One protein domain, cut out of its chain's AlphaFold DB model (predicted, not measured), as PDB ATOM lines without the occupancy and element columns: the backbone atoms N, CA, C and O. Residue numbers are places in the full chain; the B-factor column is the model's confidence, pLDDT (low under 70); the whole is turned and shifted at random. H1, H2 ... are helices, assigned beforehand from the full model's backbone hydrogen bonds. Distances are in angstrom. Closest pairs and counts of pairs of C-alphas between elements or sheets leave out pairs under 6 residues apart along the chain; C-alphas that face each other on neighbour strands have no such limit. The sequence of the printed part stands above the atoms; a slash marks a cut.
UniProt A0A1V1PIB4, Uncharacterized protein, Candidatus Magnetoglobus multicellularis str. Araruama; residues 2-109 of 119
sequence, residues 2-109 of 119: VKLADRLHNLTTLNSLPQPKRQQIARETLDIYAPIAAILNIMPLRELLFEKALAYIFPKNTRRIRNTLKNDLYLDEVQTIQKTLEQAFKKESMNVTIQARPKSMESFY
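AT A GLANCE: This is residues 2 to 109 of the 119 residues of an uncharacterized protein of Candidatus Magnetoglobus multicellularis str. Araruama (UniProt A0A1V1PIB4). H1, H2 and H3 pack as an up-and-down bundle, each running against the one before, and H4 and H5 lead away from it as a long arm. From the far end of H5, residues 92 to 104 fold back toward the bundle, where short H6 packs on H3 and H4. The 108 printed residues hold six named helices, H1 to H6 in order, and no named strand: all helix. The whole is loose, radius of gyration of the C-alphas 18.1 A, and only just elongated, spanning 59 by 30 by 19 A.

HOW THE PARTS SIT: H2, residues 19 to 39, kinks by 30 degrees near residue 29. It forms a hairpin with H3, residues 43 to 57, at a shallow tilt of 19 degrees; the closest C-alphas, Ala 26 and Ala 53, are 4.4 A apart. H1, residues 2 to 16, forms a hairpin with H2 at a shallow tilt of 22 degrees, closest C-alphas Leu 14 and Arg 22, 5.8 A. H1 touches H3 with residues 7 to 12 alone, closest C-alphas Leu 8 and Leu 49, 5.8 A. H3, the hub, forms a hairpin with H4, residues 59 to 72, at a steep tilt of 42 degrees; residues 51 to 55 alone touch H4, closest C-alphas Ala 55 and Thr 62, 5.5 A. H6, residues 105 to 108, touches H3, closest C-alphas Glu 51 and Met 105, 6.4 A, and H4, closest C-alphas Ile 65 and Met 105, 6.9 A. H5, residues 76 to 91, touches no helix. Every O i to N i+4 pair is within hydrogen-bond range in H5, against 9 of 11 in H1, 15 of 17 in H2, 10 of 11 in H3 and 9 of 10 in H4; H6 is too short for one.

IN THESE COORDINATES: H2 spans 29.3 A from C-alpha 19 at (4.569, 26.367, 46.844), and H5 22.6 A to C-alpha 91 at (-44.711, 14.454, 19.329).

THE WHOLE: The C-alphas farthest apart, Pro 18 and Glu 92, are 60.0 A apart. The printed part has no cut; the H5 to H6 link is long. Residue 73 alone has pLDDT under 70.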
ATOM      1  N   VAL A   2     -18.307  40.038  48.053       84.50
ATOM      2  CA  VAL A   2     -16.950  40.584  47.788       84.50
ATOM      3  C   VAL A   2     -15.801  39.625  48.152       84.50
ATOM      4  O   VAL A   2     -14.963  39.345  47.308       84.50
ATOM      5  N   LYS A   3     -15.804  39.018  49.350       90.06
ATOM      6  CA  LYS A   3     -14.717  38.116  49.794       90.06
ATOM      7  C   LYS A   3     -14.568  36.812  48.992       90.06
ATOM      8  O   LYS A   3     -13.466  36.279  48.918       90.06
ATOM      9  N   LEU A   4     -15.645  36.270  48.412       93.25
ATOM     10  CA  LEU A   4     -15.559  35.049  47.593       93.25
ATOM     11  C   LEU A   4     -15.003  35.354  46.202       93.25
ATOM     12  O   LEU A   4     -14.183  34.595  45.692       93.25
ATOM     13  N   ALA A   5     -15.420  36.479  45.616       92.69
ATOM     14  CA  ALA A   5     -14.865  36.969  44.359       92.69
ATOM     15  C   ALA A   5     -13.369  37.282  44.510       92.69
ATOM     16  O   ALA A   5     -12.560  36.862  43.687       92.69
ATOM     17  N   ASP A   6     -12.998  37.920  45.618       93.88
ATOM     18  CA  ASP A   6     -11.607  38.223  45.943       93.88
ATOM     19  C   ASP A   6     -10.782  36.942  46.147       93.88
ATOM     20  O   ASP A   6      -9.683  36.791  45.616       93.88
ATOM     21  N   ARG A   7     -11.352  35.927  46.816       95.31
ATOM     22  CA  ARG A   7     -10.707  34.610  46.927       95.31
ATOM     23  C   ARG A   7     -10.511  33.943  45.567       95.31
ATOM     24  O   ARG A   7      -9.445  33.375  45.328       95.31
ATOM     25  N   LEU A   8     -11.503  34.010  44.679       95.06
ATOM     26  CA  LEU A   8     -11.382  33.477  43.324       95.06
ATOM     27  C   LEU A   8     -10.263  34.184  42.550       95.06
ATOM     28  O   LEU A   8      -9.469  33.514  41.887       95.06
ATOM     29  N   HIS A   9     -10.169  35.509  42.670       94.25
ATOM     30  CA  HIS A   9      -9.084  36.286  42.084       94.25
ATOM     31  C   HIS A   9      -7.722  35.869  42.655       94.25
ATOM     32  O   HIS A   9      -6.813  35.554  41.888       94.25
ATOM     33  N   ASN A  10      -7.595  35.728  43.976       93.31
ATOM     34  CA  ASN A  10      -6.363  35.253  44.611       93.31
ATOM     35  C   ASN A  10      -5.921  33.893  44.052       93.31
ATOM     36  O   ASN A  10      -4.748  33.708  43.735       93.31
ATOM     37  N   LEU A  11      -6.852  32.957  43.838       94.75
ATOM     38  CA  LEU A  11      -6.557  31.667  43.206       94.75
ATOM     39  C   LEU A  11      -6.086  31.787  41.750       94.75
ATOM     40  O   LEU A  11      -5.445  30.869  41.254       94.75
ATOM     41  N   THR A  12      -6.386  32.874  41.039       91.75
ATOM     42  CA  THR A  12      -5.851  33.098  39.682       91.75
ATOM     43  C   THR A  12      -4.412  33.609  39.687       91.75
ATOM     44  O   THR A  12      -3.686  33.384  38.721       91.75
ATOM     45  N   THR A  13      -3.982  34.246  40.779       93.69
ATOM     46  CA  THR A  13      -2.693  34.946  40.887       93.69
ATOM     47  C   THR A  13      -1.720  34.297  41.874       93.69
ATOM     48  O   THR A  13      -0.613  34.797  42.063       93.69
ATOM     49  N   LEU A  14      -2.057  33.130  42.438       92.62
ATOM     50  CA  LEU A  14      -1.222  32.401  43.404       92.62
ATOM     51  C   LEU A  14       0.194  32.076  42.912       92.62
ATOM     52  O   LEU A  14       1.060  31.782  43.730       92.62
ATOM     53  N   ASN A  15       0.450  32.095  41.603       90.69
ATOM     54  CA  ASN A  15       1.716  31.654  41.014       90.69
ATOM     55  C   ASN A  15       2.947  32.435  41.504       90.69
ATOM     56  O   ASN A  15       4.034  31.864  41.480       90.69
ATOM     57  N   SER A  16       2.773  33.672  41.977       91.50
ATOM     58  CA  SER A  16       3.834  34.513  42.552       91.50
ATOM     59  C   SER A  16       4.289  34.075  43.951       91.50
ATOM     60  O   SER A  16       5.334  34.513  44.426       91.50
ATOM     61  N   LEU A  17       3.521  33.215  44.625       93.69
ATOM     62  CA  LEU A  17       3.817  32.750  45.975       93.69
ATOM     63  C   LEU A  17       4.596  31.424  45.969       93.69
ATOM     64  O   LEU A  17       4.412  30.586  45.079       93.69
ATOM     65  N   PRO A  18       5.414  31.165  47.008       95.94
ATOM     66  CA  PRO A  18       6.086  29.883  47.168       95.94
ATOM     67  C   PRO A  18       5.073  28.742  47.341       95.94
ATOM     68  O   PRO A  18       3.979  28.919  47.886       95.94
ATOM     69  N   GLN A  19       5.449  27.541  46.889       94.31
ATOM     70  CA  GLN A  19       4.569  26.367  46.844       94.31
ATOM     71  C   GLN A  19       3.804  26.075  48.148       94.31
ATOM     72  O   GLN A  19       2.593  25.858  48.045       94.31
ATOM     73  N   PRO A  20       4.419  26.112  49.347       95.38
ATOM     74  CA  PRO A  20       3.696  25.841  50.590       95.38
ATOM     75  C   PRO A  20       2.527  26.806  50.808       95.38
ATOM     76  O   PRO A  20       1.423  26.388  51.152       95.38
ATOM     77  N   LYS A  21       2.735  28.095  50.508       95.19
ATOM     78  CA  LYS A  21       1.717  29.138  50.672       95.19
ATOM     79  C   LYS A  21       0.588  28.993  49.649       95.19
ATOM     80  O   LYS A  21      -0.579  29.147  50.003       95.19
ATOM     81  N   ARG A  22       0.911  28.606  48.407       96.25
ATOM     82  CA  ARG A  22      -0.095  28.275  47.376       96.25
ATOM     83  C   ARG A  22      -0.996  27.125  47.818       96.25
ATOM     84  O   ARG A  22      -2.215  27.223  47.719       96.25
ATOM     85  N   GLN A  23      -0.402  26.051  48.339       94.75
ATOM     86  CA  GLN A  23      -1.147  24.882  48.808       94.75
ATOM     87  C   GLN A  23      -1.997  25.189  50.044       94.75
ATOM     88  O   GLN A  23      -3.126  24.711  50.128       94.75
ATOM     89  N   GLN A  24      -1.495  26.007  50.973       95.56
ATOM     90  CA  GLN A  24      -2.260  26.456  52.137       95.56
ATOM     91  C   GLN A  24      -3.524  27.214  51.714       95.56
ATOM     92  O   GLN A  24      -4.618  26.863  52.148       95.56
ATOM     93  N   ILE A  25      -3.389  28.200  50.823       96.06
ATOM     94  CA  ILE A  25      -4.522  28.998  50.331       96.06
ATOM     95  C   ILE A  25      -5.523  28.131  49.555       96.06
ATOM     96  O   ILE A  25      -6.737  28.292  49.695       96.06
ATOM     97  N   ALA A  26      -5.034  27.188  48.753       95.19
ATOM     98  CA  ALA A  26      -5.895  26.257  48.036       95.19
ATOM     99  C   ALA A  26      -6.681  25.341  48.993       95.19
ATOM    100  O   ALA A  26      -7.875  25.139  48.792       95.19
ATOM    101  N   ARG A  27      -6.055  24.832  50.063       93.88
ATOM    102  CA  ARG A  27      -6.747  24.026  51.086       93.88
ATOM    103  C   ARG A  27      -7.800  24.839  51.828       93.88
ATOM    104  O   ARG A  27      -8.942  24.408  51.901       93.88
ATOM    105  N   GLU A  28      -7.448  26.047  52.273       95.31
ATOM    106  CA  GLU A  28      -8.391  26.990  52.894       95.31
ATOM    107  C   GLU A  28      -9.604  27.237  51.981       95.31
ATOM    108  O   GLU A  28     -10.747  27.277  52.429       95.31
ATOM    109  N   THR A  29      -9.368  27.347  50.671       95.56
ATOM    110  CA  THR A  29     -10.441  27.505  49.685       95.56
ATOM    111  C   THR A  29     -11.387  26.308  49.668       95.56
ATOM    112  O   THR A  29     -12.599  26.515  49.687       95.56
ATOM    113  N   LEU A  30     -10.865  25.080  49.627       92.38
ATOM    114  CA  LEU A  30     -11.695  23.871  49.601       92.38
ATOM    115  C   LEU A  30     -12.452  23.653  50.911       92.38
ATOM    116  O   LEU A  30     -13.614  23.264  50.872       92.38
ATOM    117  N   ASP A  31     -11.805  23.914  52.045       91.94
ATOM    118  CA  ASP A  31     -12.356  23.608  53.365       91.94
ATOM    119  C   ASP A  31     -13.336  24.693  53.854       91.94
ATOM    120  O   ASP A  31     -14.233  24.400  54.640       91.94
ATOM    121  N   ILE A  32     -13.185  25.943  53.393       93.69
ATOM    122  CA  ILE A  32     -13.954  27.095  53.898       93.69
ATOM    123  C   ILE A  32     -14.737  27.790  52.779       93.69
ATOM    124  O   ILE A  32     -15.962  27.885  52.834       93.69
ATOM    125  N   TYR A  33     -14.063  28.284  51.737       95.38
ATOM    126  CA  TYR A  33     -14.699  29.194  50.769       95.38
ATOM    127  C   TYR A  33     -15.643  28.488  49.792       95.38
ATOM    128  O   TYR A  33     -16.711  29.020  49.491       95.38
ATOM    129  N   ALA A  34     -15.284  27.300  49.303       93.31
ATOM    130  CA  ALA A  34     -16.148  26.519  48.424       93.31
ATOM    131  C   ALA A  34     -17.448  26.075  49.139       93.31
ATOM    132  O   ALA A  34     -18.519  26.306  48.573       93.31
ATOM    133  N   PRO A  35     -17.416  25.559  50.386       92.88
ATOM    134  CA  PRO A  35     -18.623  25.307  51.175       92.88
ATOM    135  C   PRO A  35     -19.485  26.553  51.387       92.88
ATOM    136  O   PRO A  35     -20.698  26.484  51.222       92.88
ATOM    137  N   ILE A  36     -18.885  27.716  51.671       94.50
ATOM    138  CA  ILE A  36     -19.644  28.971  51.805       94.50
ATOM    139  C   ILE A  36     -20.349  29.331  50.489       94.50
ATOM    140  O   ILE A  36     -21.520  29.704  50.506       94.50
ATOM    141  N   ALA A  37     -19.676  29.197  49.342       94.75
ATOM    142  CA  ALA A  37     -20.306  29.428  48.042       94.75
ATOM    143  C   ALA A  37     -21.475  28.457  47.782       94.75
ATOM    144  O   ALA A  37     -22.485  28.868  47.213       94.75
ATOM    145  N   ALA A  38     -21.367  27.204  48.242       92.50
ATOM    146  CA  ALA A  38     -22.448  26.220  48.179       92.50
ATOM    147  C   ALA A  38     -23.638  26.604  49.074       92.50
ATOM    148  O   ALA A  38     -24.776  26.555  48.618       92.50
ATOM    149  N   ILE A  39     -23.384  27.040  50.315       94.94
ATOM    150  CA  ILE A  39     -24.418  27.492  51.265       94.94
ATOM    151  C   ILE A  39     -25.193  28.687  50.702       94.94
ATOM    152  O   ILE A  39     -26.410  28.761  50.830       94.94
ATOM    153  N   LEU A  40     -24.497  29.608  50.034       94.62
ATOM    154  CA  LEU A  40     -25.111  30.759  49.366       94.62
ATOM    155  C   LEU A  40     -25.782  30.404  48.029       94.62
ATOM    156  O   LEU A  40     -26.267  31.295  47.334       94.62
ATOM    157  N   ASN A  41     -25.792  29.124  47.658       94.31
ATOM    158  CA  ASN A  41     -26.364  28.592  46.426       94.31
ATOM    159  C   ASN A  41     -25.742  29.173  45.137       94.31
ATOM    160  O   ASN A  41     -26.370  29.230  44.082       94.31
ATOM    161  N   ILE A  42     -24.472  29.588  45.204       93.94
ATOM    162  CA  ILE A  42     -23.711  30.124  44.068       93.94
ATOM    163  C   ILE A  42     -22.857  29.000  43.477       93.94
ATOM    164  O   ILE A  42     -21.624  28.999  43.552       93.94
ATOM    165  N   MET A  43     -23.531  28.014  42.891       90.81
ATOM    166  CA  MET A  43     -22.895  26.805  42.360       90.81
ATOM    167  C   MET A  43     -21.776  27.073  41.337       90.81
ATOM    168  O   MET A  43     -20.717  26.463  41.485       90.81
ATOM    169  N   PRO A  44     -21.901  28.024  40.386       91.50
ATOM    170  CA  PRO A  44     -20.812  28.310  39.447       91.50
ATOM    171  C   PRO A  44     -19.541  28.817  40.142       91.50
ATOM    172  O   PRO A  44     -18.424  28.458  39.777       91.50
ATOM    173  N   LEU A  45     -19.699  29.638  41.186       92.88
ATOM    174  CA  LEU A  45     -18.568  30.169  41.944       92.88
ATOM    175  C   LEU A  45     -17.894  29.074  42.765       92.88
ATOM    176  O   LEU A  45     -16.669  28.994  42.791       92.88
ATOM    177  N   ARG A  46     -18.692  28.213  43.401       92.50
ATOM    178  CA  ARG A  46     -18.198  27.020  44.087       92.50
ATOM    179  C   ARG A  46     -17.368  26.157  43.136       92.50
ATOM    180  O   ARG A  46     -16.231  25.841  43.473       92.50
ATOM    181  N   GLU A  47     -17.906  25.811  41.965       91.19
ATOM    182  CA  GLU A  47     -17.225  24.979  40.963       91.19
ATOM    183  C   GLU A  47     -15.882  25.602  40.536       91.19
ATOM    184  O   GLU A  47     -14.853  24.923  40.547       91.19
ATOM    185  N   LEU A  48     -15.854  26.916  40.276       93.06
ATOM    186  CA  LEU A  48     -14.632  27.649  39.918       93.06
ATOM    187  C   LEU A  48     -13.584  27.674  41.040       93.06
ATOM    188  O   LEU A  48     -12.392  27.471  40.781       93.06
ATOM    189  N   LEU A  49     -14.003  27.932  42.284       94.25
ATOM    190  CA  LEU A  49     -13.119  27.900  43.454       94.25
ATOM    191  C   LEU A  49     -12.504  26.507  43.622       94.25
ATOM    192  O   LEU A  49     -11.301  26.378  43.858       94.25
ATOM    193  N   PHE A  50     -13.324  25.472  43.451       92.19
ATOM    194  CA  PHE A  50     -12.934  24.081  43.611       92.19
ATOM    195  C   PHE A  50     -11.929  23.634  42.549       92.19
ATOM    196  O   PHE A  50     -10.868  23.099  42.876       92.19
ATOM    197  N   GLU A  51     -12.212  23.916  41.274       91.69
ATOM    198  CA  GLU A  51     -11.330  23.567  40.160       91.69
ATOM    199  C   GLU A  51      -9.955  24.235  40.299       91.69
ATOM    200  O   GLU A  51      -8.916  23.582  40.146       91.69
ATOM    201  N   LYS A  52      -9.927  25.535  40.629       93.88
ATOM    202  CA  LYS A  52      -8.666  26.267  40.799       93.88
ATOM    203  C   LYS A  52      -7.880  25.771  42.003       93.88
ATOM    204  O   LYS A  52      -6.675  25.565  41.887       93.88
ATOM    205  N   ALA A  53      -8.532  25.545  43.140       94.25
ATOM    206  CA  ALA A  53      -7.853  25.037  44.326       94.25
ATOM    207  C   ALA A  53      -7.264  23.634  44.095       94.25
ATOM    208  O   ALA A  53      -6.099  23.390  44.425       94.25
ATOM    209  N   LEU A  54      -8.004  22.731  43.446       91.38
ATOM    210  CA  LEU A  54      -7.490  21.406  43.096       91.38
ATOM    211  C   LEU A  54      -6.298  21.464  42.140       91.38
ATOM    212  O   LEU A  54      -5.384  20.649  42.276       91.38
ATOM    213  N   ALA A  55      -6.241  22.444  41.236       92.25
ATOM    214  CA  ALA A  55      -5.082  22.626  40.364       92.25
ATOM    215  C   ALA A  55      -3.781  22.898  41.146       92.25
ATOM    216  O   ALA A  55      -2.711  22.497  40.691       92.25
ATOM    217  N   TYR A  56      -3.863  23.516  42.330       93.56
ATOM    218  CA  TYR A  56      -2.706  23.767  43.199       93.56
ATOM    219  C   TYR A  56      -2.367  22.603  44.135       93.56
ATOM    220  O   TYR A  56      -1.197  22.420  44.479       93.56
ATOM    221  N   ILE A  57      -3.361  21.818  44.558       90.69
ATOM    222  CA  ILE A  57      -3.147  20.692  45.480       90.69
ATOM    223  C   ILE A  57      -2.773  19.417  44.711       90.69
ATOM    224  O   ILE A  57      -1.830  18.725  45.089       90.69
ATOM    225  N   PHE A  58      -3.462  19.135  43.604       89.69
ATOM    226  CA  PHE A  58      -3.303  17.927  42.792       89.69
ATOM    227  C   PHE A  58      -3.230  18.267  41.287       89.69
ATOM    228  O   PHE A  58      -4.159  17.969  40.526       89.69
ATOM    229  N   PRO A  59      -2.128  18.876  40.807       89.69
ATOM    230  CA  PRO A  59      -2.031  19.393  39.437       89.69
ATOM    231  C   PRO A  59      -2.156  18.305  38.358       89.69
ATOM    232  O   PRO A  59      -2.881  18.477  37.377       89.69
ATOM    233  N   LYS A  60      -1.486  17.155  38.540       89.00
ATOM    234  CA  LYS A  60      -1.522  16.035  37.577       89.00
ATOM    235  C   LYS A  60      -2.936  15.468  37.428       89.00
ATOM    236  O   LYS A  60      -3.404  15.218  36.320       89.00
ATOM    237  N   ASN A  61      -3.609  15.295  38.555       86.25
ATOM    238  CA  ASN A  61      -4.943  14.723  38.684       86.25
ATOM    239  C   ASN A  61      -6.005  15.661  38.107       86.25
ATOM    240  O   ASN A  61      -6.796  15.244  37.267       86.25
ATOM    241  N   THR A  62      -5.924  16.947  38.447       86.75
ATOM    242  CA  THR A  62      -6.762  18.007  37.877       86.75
ATOM    243  C   THR A  62      -6.655  18.053  36.356       86.75
ATOM    244  O   THR A  62      -7.666  18.091  35.660       86.75
ATOM    245  N   ARG A  63      -5.432  17.984  35.807       87.19
ATOM    246  CA  ARG A  63      -5.229  17.959  34.351       87.19
ATOM    247  C   ARG A  63      -5.858  16.724  33.698       87.19
ATOM    248  O   ARG A  63      -6.455  16.858  32.637       87.19
ATOM    249  N   ARG A  64      -5.734  15.543  34.320       85.69
ATOM    250  CA  ARG A  64      -6.355  14.302  33.826       85.69
ATOM    251  C   ARG A  64      -7.879  14.414  33.793       85.69
ATOM    252  O   ARG A  64      -8.456  14.215  32.733       85.69
ATOM    253  N   ILE A  65      -8.501  14.805  34.906       83.88
ATOM    254  CA  ILE A  65      -9.964  14.905  35.011       83.88
ATOM    255  C   ILE A  65     -10.508  15.950  34.032       83.88
ATOM    256  O   ILE A  65     -11.486  15.685  33.343       83.88
ATOM    257  N   ARG A  66      -9.845  17.109  33.891       84.06
ATOM    258  CA  ARG A  66     -10.258  18.134  32.920       84.06
ATOM    259  C   ARG A  66     -10.279  17.600  31.486       84.06
ATOM    260  O   ARG A  66     -11.151  17.976  30.712       84.06
ATOM    261  N   ASN A  67      -9.332  16.735  31.126       83.25
ATOM    262  CA  ASN A  67      -9.312  16.123  29.799       83.25
ATOM    263  C   ASN A  67     -10.449  15.110  29.620       83.25
ATOM    264  O   ASN A  67     -11.040  15.075  28.549       83.25
ATOM    265  N   THR A  68     -10.780  14.334  30.656       81.50
ATOM    266  CA  THR A  68     -11.937  13.426  30.638       81.50
ATOM    267  C   THR A  68     -13.244  14.206  30.479       81.50
ATOM    268  O   THR A  68     -13.992  13.968  29.539       81.50
ATOM    269  N   LEU A  69     -13.453  15.231  31.311       80.44
ATOM    270  CA  LEU A  69     -14.665  16.057  31.310       80.44
ATOM    271  C   LEU A  69     -14.914  16.798  29.993       80.44
ATOM    272  O   LEU A  69     -16.062  17.026  29.624       80.44
ATOM    273  N   LYS A  70     -13.852  17.183  29.275       75.56
ATOM    274  CA  LYS A  70     -13.984  17.807  27.951       75.56
ATOM    275  C   LYS A  70     -14.641  16.886  26.928       75.56
ATOM    276  O   LYS A  70     -15.270  17.397  26.011       75.56
ATOM    277  N   ASN A  71     -14.490  15.574  27.084       74.69
ATOM    278  CA  ASN A  71     -14.984  14.592  26.125       74.69
ATOM    279  C   ASN A  71     -16.395  14.097  26.476       74.69
ATOM    280  O   ASN A  71     -17.133  13.729  25.569       74.69
ATOM    281  N   ASP A  72     -16.798  14.158  27.752       73.69
ATOM    282  CA  ASP A  72     -18.093  13.647  28.236       73.69
ATOM    283  C   ASP A  72     -19.310  14.277  27.529       73.69
ATOM    284  O   ASP A  72     -20.310  13.603  27.295       73.69
ATOM    285  N   LEU A  73     -19.241  15.561  27.159       67.44
ATOM    286  CA  LEU A  73     -20.341  16.261  26.473       67.44
ATOM    287  C   LEU A  73     -20.493  15.888  24.995       67.44
ATOM    288  O   LEU A  73     -21.552  16.113  24.415       67.44
ATOM    289  N   TYR A  74     -19.442  15.344  24.385       71.00
ATOM    290  CA  TYR A  74     -19.425  14.977  22.970       71.00
ATOM    291  C   TYR A  74     -19.617  13.478  22.754       71.00
ATOM    292  O   TYR A  74     -19.478  13.012  21.629       71.00
ATOM    293  N   LEU A  75     -19.933  12.723  23.809       80.44
ATOM    294  CA  LEU A  75     -20.275  11.314  23.680       80.44
ATOM    295  C   LEU A  75     -21.547  11.172  22.836       80.44
ATOM    296  O   LEU A  75     -22.572  11.800  23.124       80.44
ATOM    297  N   ASP A  76     -21.484  10.315  21.816       82.06
ATOM    298  CA  ASP A  76     -22.597  10.061  20.893       82.06
ATOM    299  C   ASP A  76     -23.870   9.629  21.632       82.06
ATOM    300  O   ASP A  76     -24.982   9.986  21.243       82.06
ATOM    301  N   GLU A  77     -23.714   8.920  22.749       85.81
ATOM    302  CA  GLU A  77     -24.796   8.495  23.638       85.81
ATOM    303  C   GLU A  77     -25.588   9.692  24.184       85.81
ATOM    304  O   GLU A  77     -26.817   9.707  24.116       85.81
ATOM    305  N   VAL A  78     -24.894  10.732  24.665       86.06
ATOM    306  CA  VAL A  78     -25.517  11.940  25.229       86.06
ATOM    307  C   VAL A  78     -26.288  12.691  24.146       86.06
ATOM    308  O   VAL A  78     -27.435  13.088  24.365       86.06
ATOM    309  N   GLN A  79     -25.704  12.829  22.954       85.94
ATOM    310  CA  GLN A  79     -26.370  13.476  21.821       85.94
ATOM    311  C   GLN A  79     -27.588  12.682  21.337       85.94
ATOM    312  O   GLN A  79     -28.615  13.264  20.983       85.94
ATOM    313  N   THR A  80     -27.489  11.354  21.330       90.50
ATOM    314  CA  THR A  80     -28.579  10.462  20.919       90.50
ATOM    315  C   THR A  80     -29.741  10.536  21.902       90.50
ATOM    316  O   THR A  80     -30.891  10.679  21.481       90.50
ATOM    317  N   ILE A  81     -29.456  10.518  23.207       90.75
ATOM    318  CA  ILE A  81     -30.466  10.689  24.257       90.75
ATOM    319  C   ILE A  81     -31.146  12.053  24.125       90.75
ATOM    320  O   ILE A  81     -32.374  12.116  24.119       90.75
ATOM    321  N   GLN A  82     -30.373  13.128  23.949       89.81
ATOM    322  CA  GLN A  82     -30.923  14.470  23.767       89.81
ATOM    323  C   GLN A  82     -31.879  14.529  22.568       89.81
ATOM    324  O   GLN A  82     -33.026  14.943  22.729       89.81
ATOM    325  N   LYS A  83     -31.460  14.036  21.397       89.62
ATOM    326  CA  LYS A  83     -32.307  14.005  20.192       89.62
ATOM    327  C   LYS A  83     -33.566  13.160  20.386       89.62
ATOM    328  O   LYS A  83     -34.641  13.547  19.936       89.62
ATOM    329  N   THR A  84     -33.444  12.015  21.053       92.81
ATOM    330  CA  THR A  84     -34.574  11.110  21.308       92.81
ATOM    331  C   THR A  84     -35.610  11.777  22.209       92.81
ATOM    332  O   THR A  84     -36.807  11.721  21.923       92.81
ATOM    333  N   LEU A  85     -35.160  12.464  23.262       92.19
ATOM    334  CA  LEU A  85     -36.030  13.223  24.153       92.19
ATOM    335  C   LEU A  85     -36.689  14.395  23.416       92.19
ATOM    336  O   LEU A  85     -37.907  14.537  23.480       92.19
ATOM    337  N   GLU A  86     -35.927  15.185  22.657       91.12
ATOM    338  CA  GLU A  86     -36.463  16.295  21.854       91.12
ATOM    339  C   GLU A  86     -37.563  15.819  20.892       91.12
ATOM    340  O   GLU A  86     -38.619  16.444  20.784       91.12
ATOM    341  N   GLN A  87     -37.359  14.676  20.231       91.25
ATOM    342  CA  GLN A  87     -38.361  14.071  19.353       91.25
ATOM    343  C   GLN A  87     -39.600  13.588  20.113       91.25
ATOM    344  O   GLN A  87     -40.713  13.770  19.620       91.25
ATOM    345  N   ALA A  88     -39.431  12.982  21.291       92.06
ATOM    346  CA  ALA A  88     -40.542  12.519  22.117       92.06
ATOM    347  C   ALA A  88     -41.425  13.688  22.583       92.06
ATOM    348  O   ALA A  88     -42.639  13.647  22.400       92.06
ATOM    349  N   PHE A  89     -40.828  14.774  23.083       92.25
ATOM    350  CA  PHE A  89     -41.583  15.954  23.518       92.25
ATOM    351  C   PHE A  89     -42.224  16.721  22.355       92.25
ATOM    352  O   PHE A  89     -43.324  17.253  22.503       92.25
ATOM    353  N   LYS A  90     -41.593  16.717  21.173       91.44
ATOM    354  CA  LYS A  90     -42.175  17.309  19.963       91.44
ATOM    355  C   LYS A  90     -43.437  16.575  19.499       91.44
ATOM    356  O   LYS A  90     -44.354  17.229  19.011       91.44
ATOM    357  N   LYS A  91     -43.505  15.245  19.654       91.88
ATOM    358  CA  LYS A  91     -44.711  14.454  19.329       91.88
ATOM    359  C   LYS A  91     -45.899  14.830  20.212       91.88
ATOM    360  O   LYS A  91     -47.014  14.921  19.718       91.88
ATOM    361  N   GLU A  92     -45.637  15.125  21.479       92.06
ATOM    362  CA  GLU A  92     -46.640  15.564  22.456       92.06
ATOM    363  C   GLU A  92     -46.934  17.077  22.389       92.06
ATOM    364  O   GLU A  92     -47.623  17.621  23.247       92.06
ATOM    365  N   SER A  93     -46.411  17.789  21.379       89.50
ATOM    366  CA  SER A  93     -46.578  19.243  21.207       89.50
ATOM    367  C   SER A  93     -46.125  20.084  22.415       89.50
ATOM    368  O   SER A  93     -46.635  21.180  22.648       89.50
ATOM    369  N   MET A  94     -45.146  19.593  23.185       88.56
ATOM    370  CA  MET A  94     -44.586  20.294  24.339       88.56
ATOM    371  C   MET A  94     -43.323  21.074  23.962       88.56
ATOM    372  O   MET A  94     -42.361  20.518  23.433       88.56
ATOM    373  N   ASN A  95     -43.289  22.362  24.309       86.94
ATOM    374  CA  ASN A  95     -42.092  23.189  24.169       86.94
ATOM    375  C   ASN A  95     -41.171  22.988  25.377       86.94
ATOM    376  O   ASN A  95     -41.408  23.544  26.449       86.94
ATOM    377  N   VAL A  96     -40.106  22.205  25.195       90.69
ATOM    378  CA  VAL A  96     -39.095  21.936  26.226       90.69
ATOM    379  C   VAL A  96     -37.706  22.365  25.765       90.69
ATOM    380  O   VAL A  96     -37.385  22.319  24.581       90.69
ATOM    381  N   THR A  97     -36.864  22.765  26.716       89.06
ATOM    382  CA  THR A  97     -35.437  23.020  26.479       89.06
ATOM    383  C   THR A  97     -34.631  21.930  27.169       89.06
ATOM    384  O   THR A  97     -34.645  21.835  28.395       89.06
ATOM    385  N   ILE A  98     -33.940  21.104  26.387       88.69
ATOM    386  CA  ILE A  98     -33.078  20.036  26.898       88.69
ATOM    387  C   ILE A  98     -31.630  20.504  26.788       88.69
ATOM    388  O   ILE A  98     -31.194  20.966  25.738       88.69
ATOM    389  N   GLN A  99     -30.891  20.410  27.890       85.31
ATOM    390  CA  GLN A  99     -29.480  20.782  27.940       85.31
ATOM    391  C   GLN A  99     -28.682  19.663  28.599       85.31
ATOM    392  O   GLN A  99     -28.965  19.267  29.731       85.31
ATOM    393  N   ALA A 100     -27.663  19.171  27.898       84.25
ATOM    394  CA  ALA A 100     -26.678  18.283  28.491       84.25
ATOM    395  C   ALA A 100     -25.828  19.066  29.505       84.25
ATOM    396  O   ALA A 100     -25.273  20.119  29.188       84.25
ATOM    397  N   ARG A 101     -25.712  18.546  30.731       81.88
ATOM    398  CA  ARG A 101     -24.873  19.139  31.778       81.88
ATOM    399  C   ARG A 101     -23.611  18.293  31.968       81.88
ATOM    400  O   ARG A 101     -23.739  17.111  32.289       81.88
ATOM    401  N   PRO A 102     -22.404  18.871  31.834       79.38
ATOM    402  CA  PRO A 102     -21.179  18.143  32.131       79.38
ATOM    403  C   PRO A 102     -21.108  17.820  33.624       79.38
ATOM    404  O   PRO A 102     -21.577  18.594  34.467       79.38
ATOM    405  N   LYS A 103     -20.464  16.704  33.971       80.75
ATOM    406  CA  LYS A 103     -20.085  16.463  35.365       80.75
ATOM    407  C   LYS A 103     -19.112  17.550  35.818       80.75
ATOM    408  O   LYS A 103     -18.226  17.968  35.076       80.75
ATOM    409  N   SER A 104     -19.276  18.011  37.053       80.19
ATOM    410  CA  SER A 104     -18.328  18.952  37.647       80.19
ATOM    411  C   SER A 104     -17.076  18.205  38.117       80.19
ATOM    412  O   SER A 104     -17.123  17.015  38.443       80.19
ATOM    413  N   MET A 105     -15.944  18.908  38.207       78.75
ATOM    414  CA  MET A 105     -14.706  18.319  38.733       78.75
ATOM    415  C   MET A 105     -14.833  17.911  40.209       78.75
ATOM    416  O   MET A 105     -14.107  17.035  40.676       78.75
ATOM    417  N   GLU A 106     -15.785  18.506  40.930       73.19
ATOM    418  CA  GLU A 106     -16.118  18.147  42.305       73.19
ATOM    419  C   GLU A 106     -16.574  16.696  42.439       73.19
ATOM    420  O   GLU A 106     -16.179  16.023  43.385       73.19
ATOM    421  N   SER A 107     -17.330  16.180  41.468       72.12
ATOM    422  CA  SER A 107     -17.845  14.807  41.498       72.12
ATOM    423  C   SER A 107     -16.744  13.738  41.542       72.12
ATOM    424  O   SER A 107     -17.024  12.585  41.857       72.12
ATOM    425  N   PHE A 108     -15.496  14.108  41.241       70.69
ATOM    426  CA  PHE A 108     -14.332  13.226  41.312       70.69
ATOM    427  C   PHE A 108     -13.564  13.359  42.634       70.69
ATOM    428  O   PHE A 108     -12.751  12.501  42.962       70.69
ATOM    429  N   TYR A 109     -13.812  14.405  43.420       72.06
ATOM    430  CA  TYR A 109     -13.119  14.640  44.679       72.06
ATOM    431  C   TYR A 109     -13.906  14.082  45.860       72.06
ATOM    432  O   TYR A 109     -15.040  14.478  46.112       72.06
TER     433      TYR A 109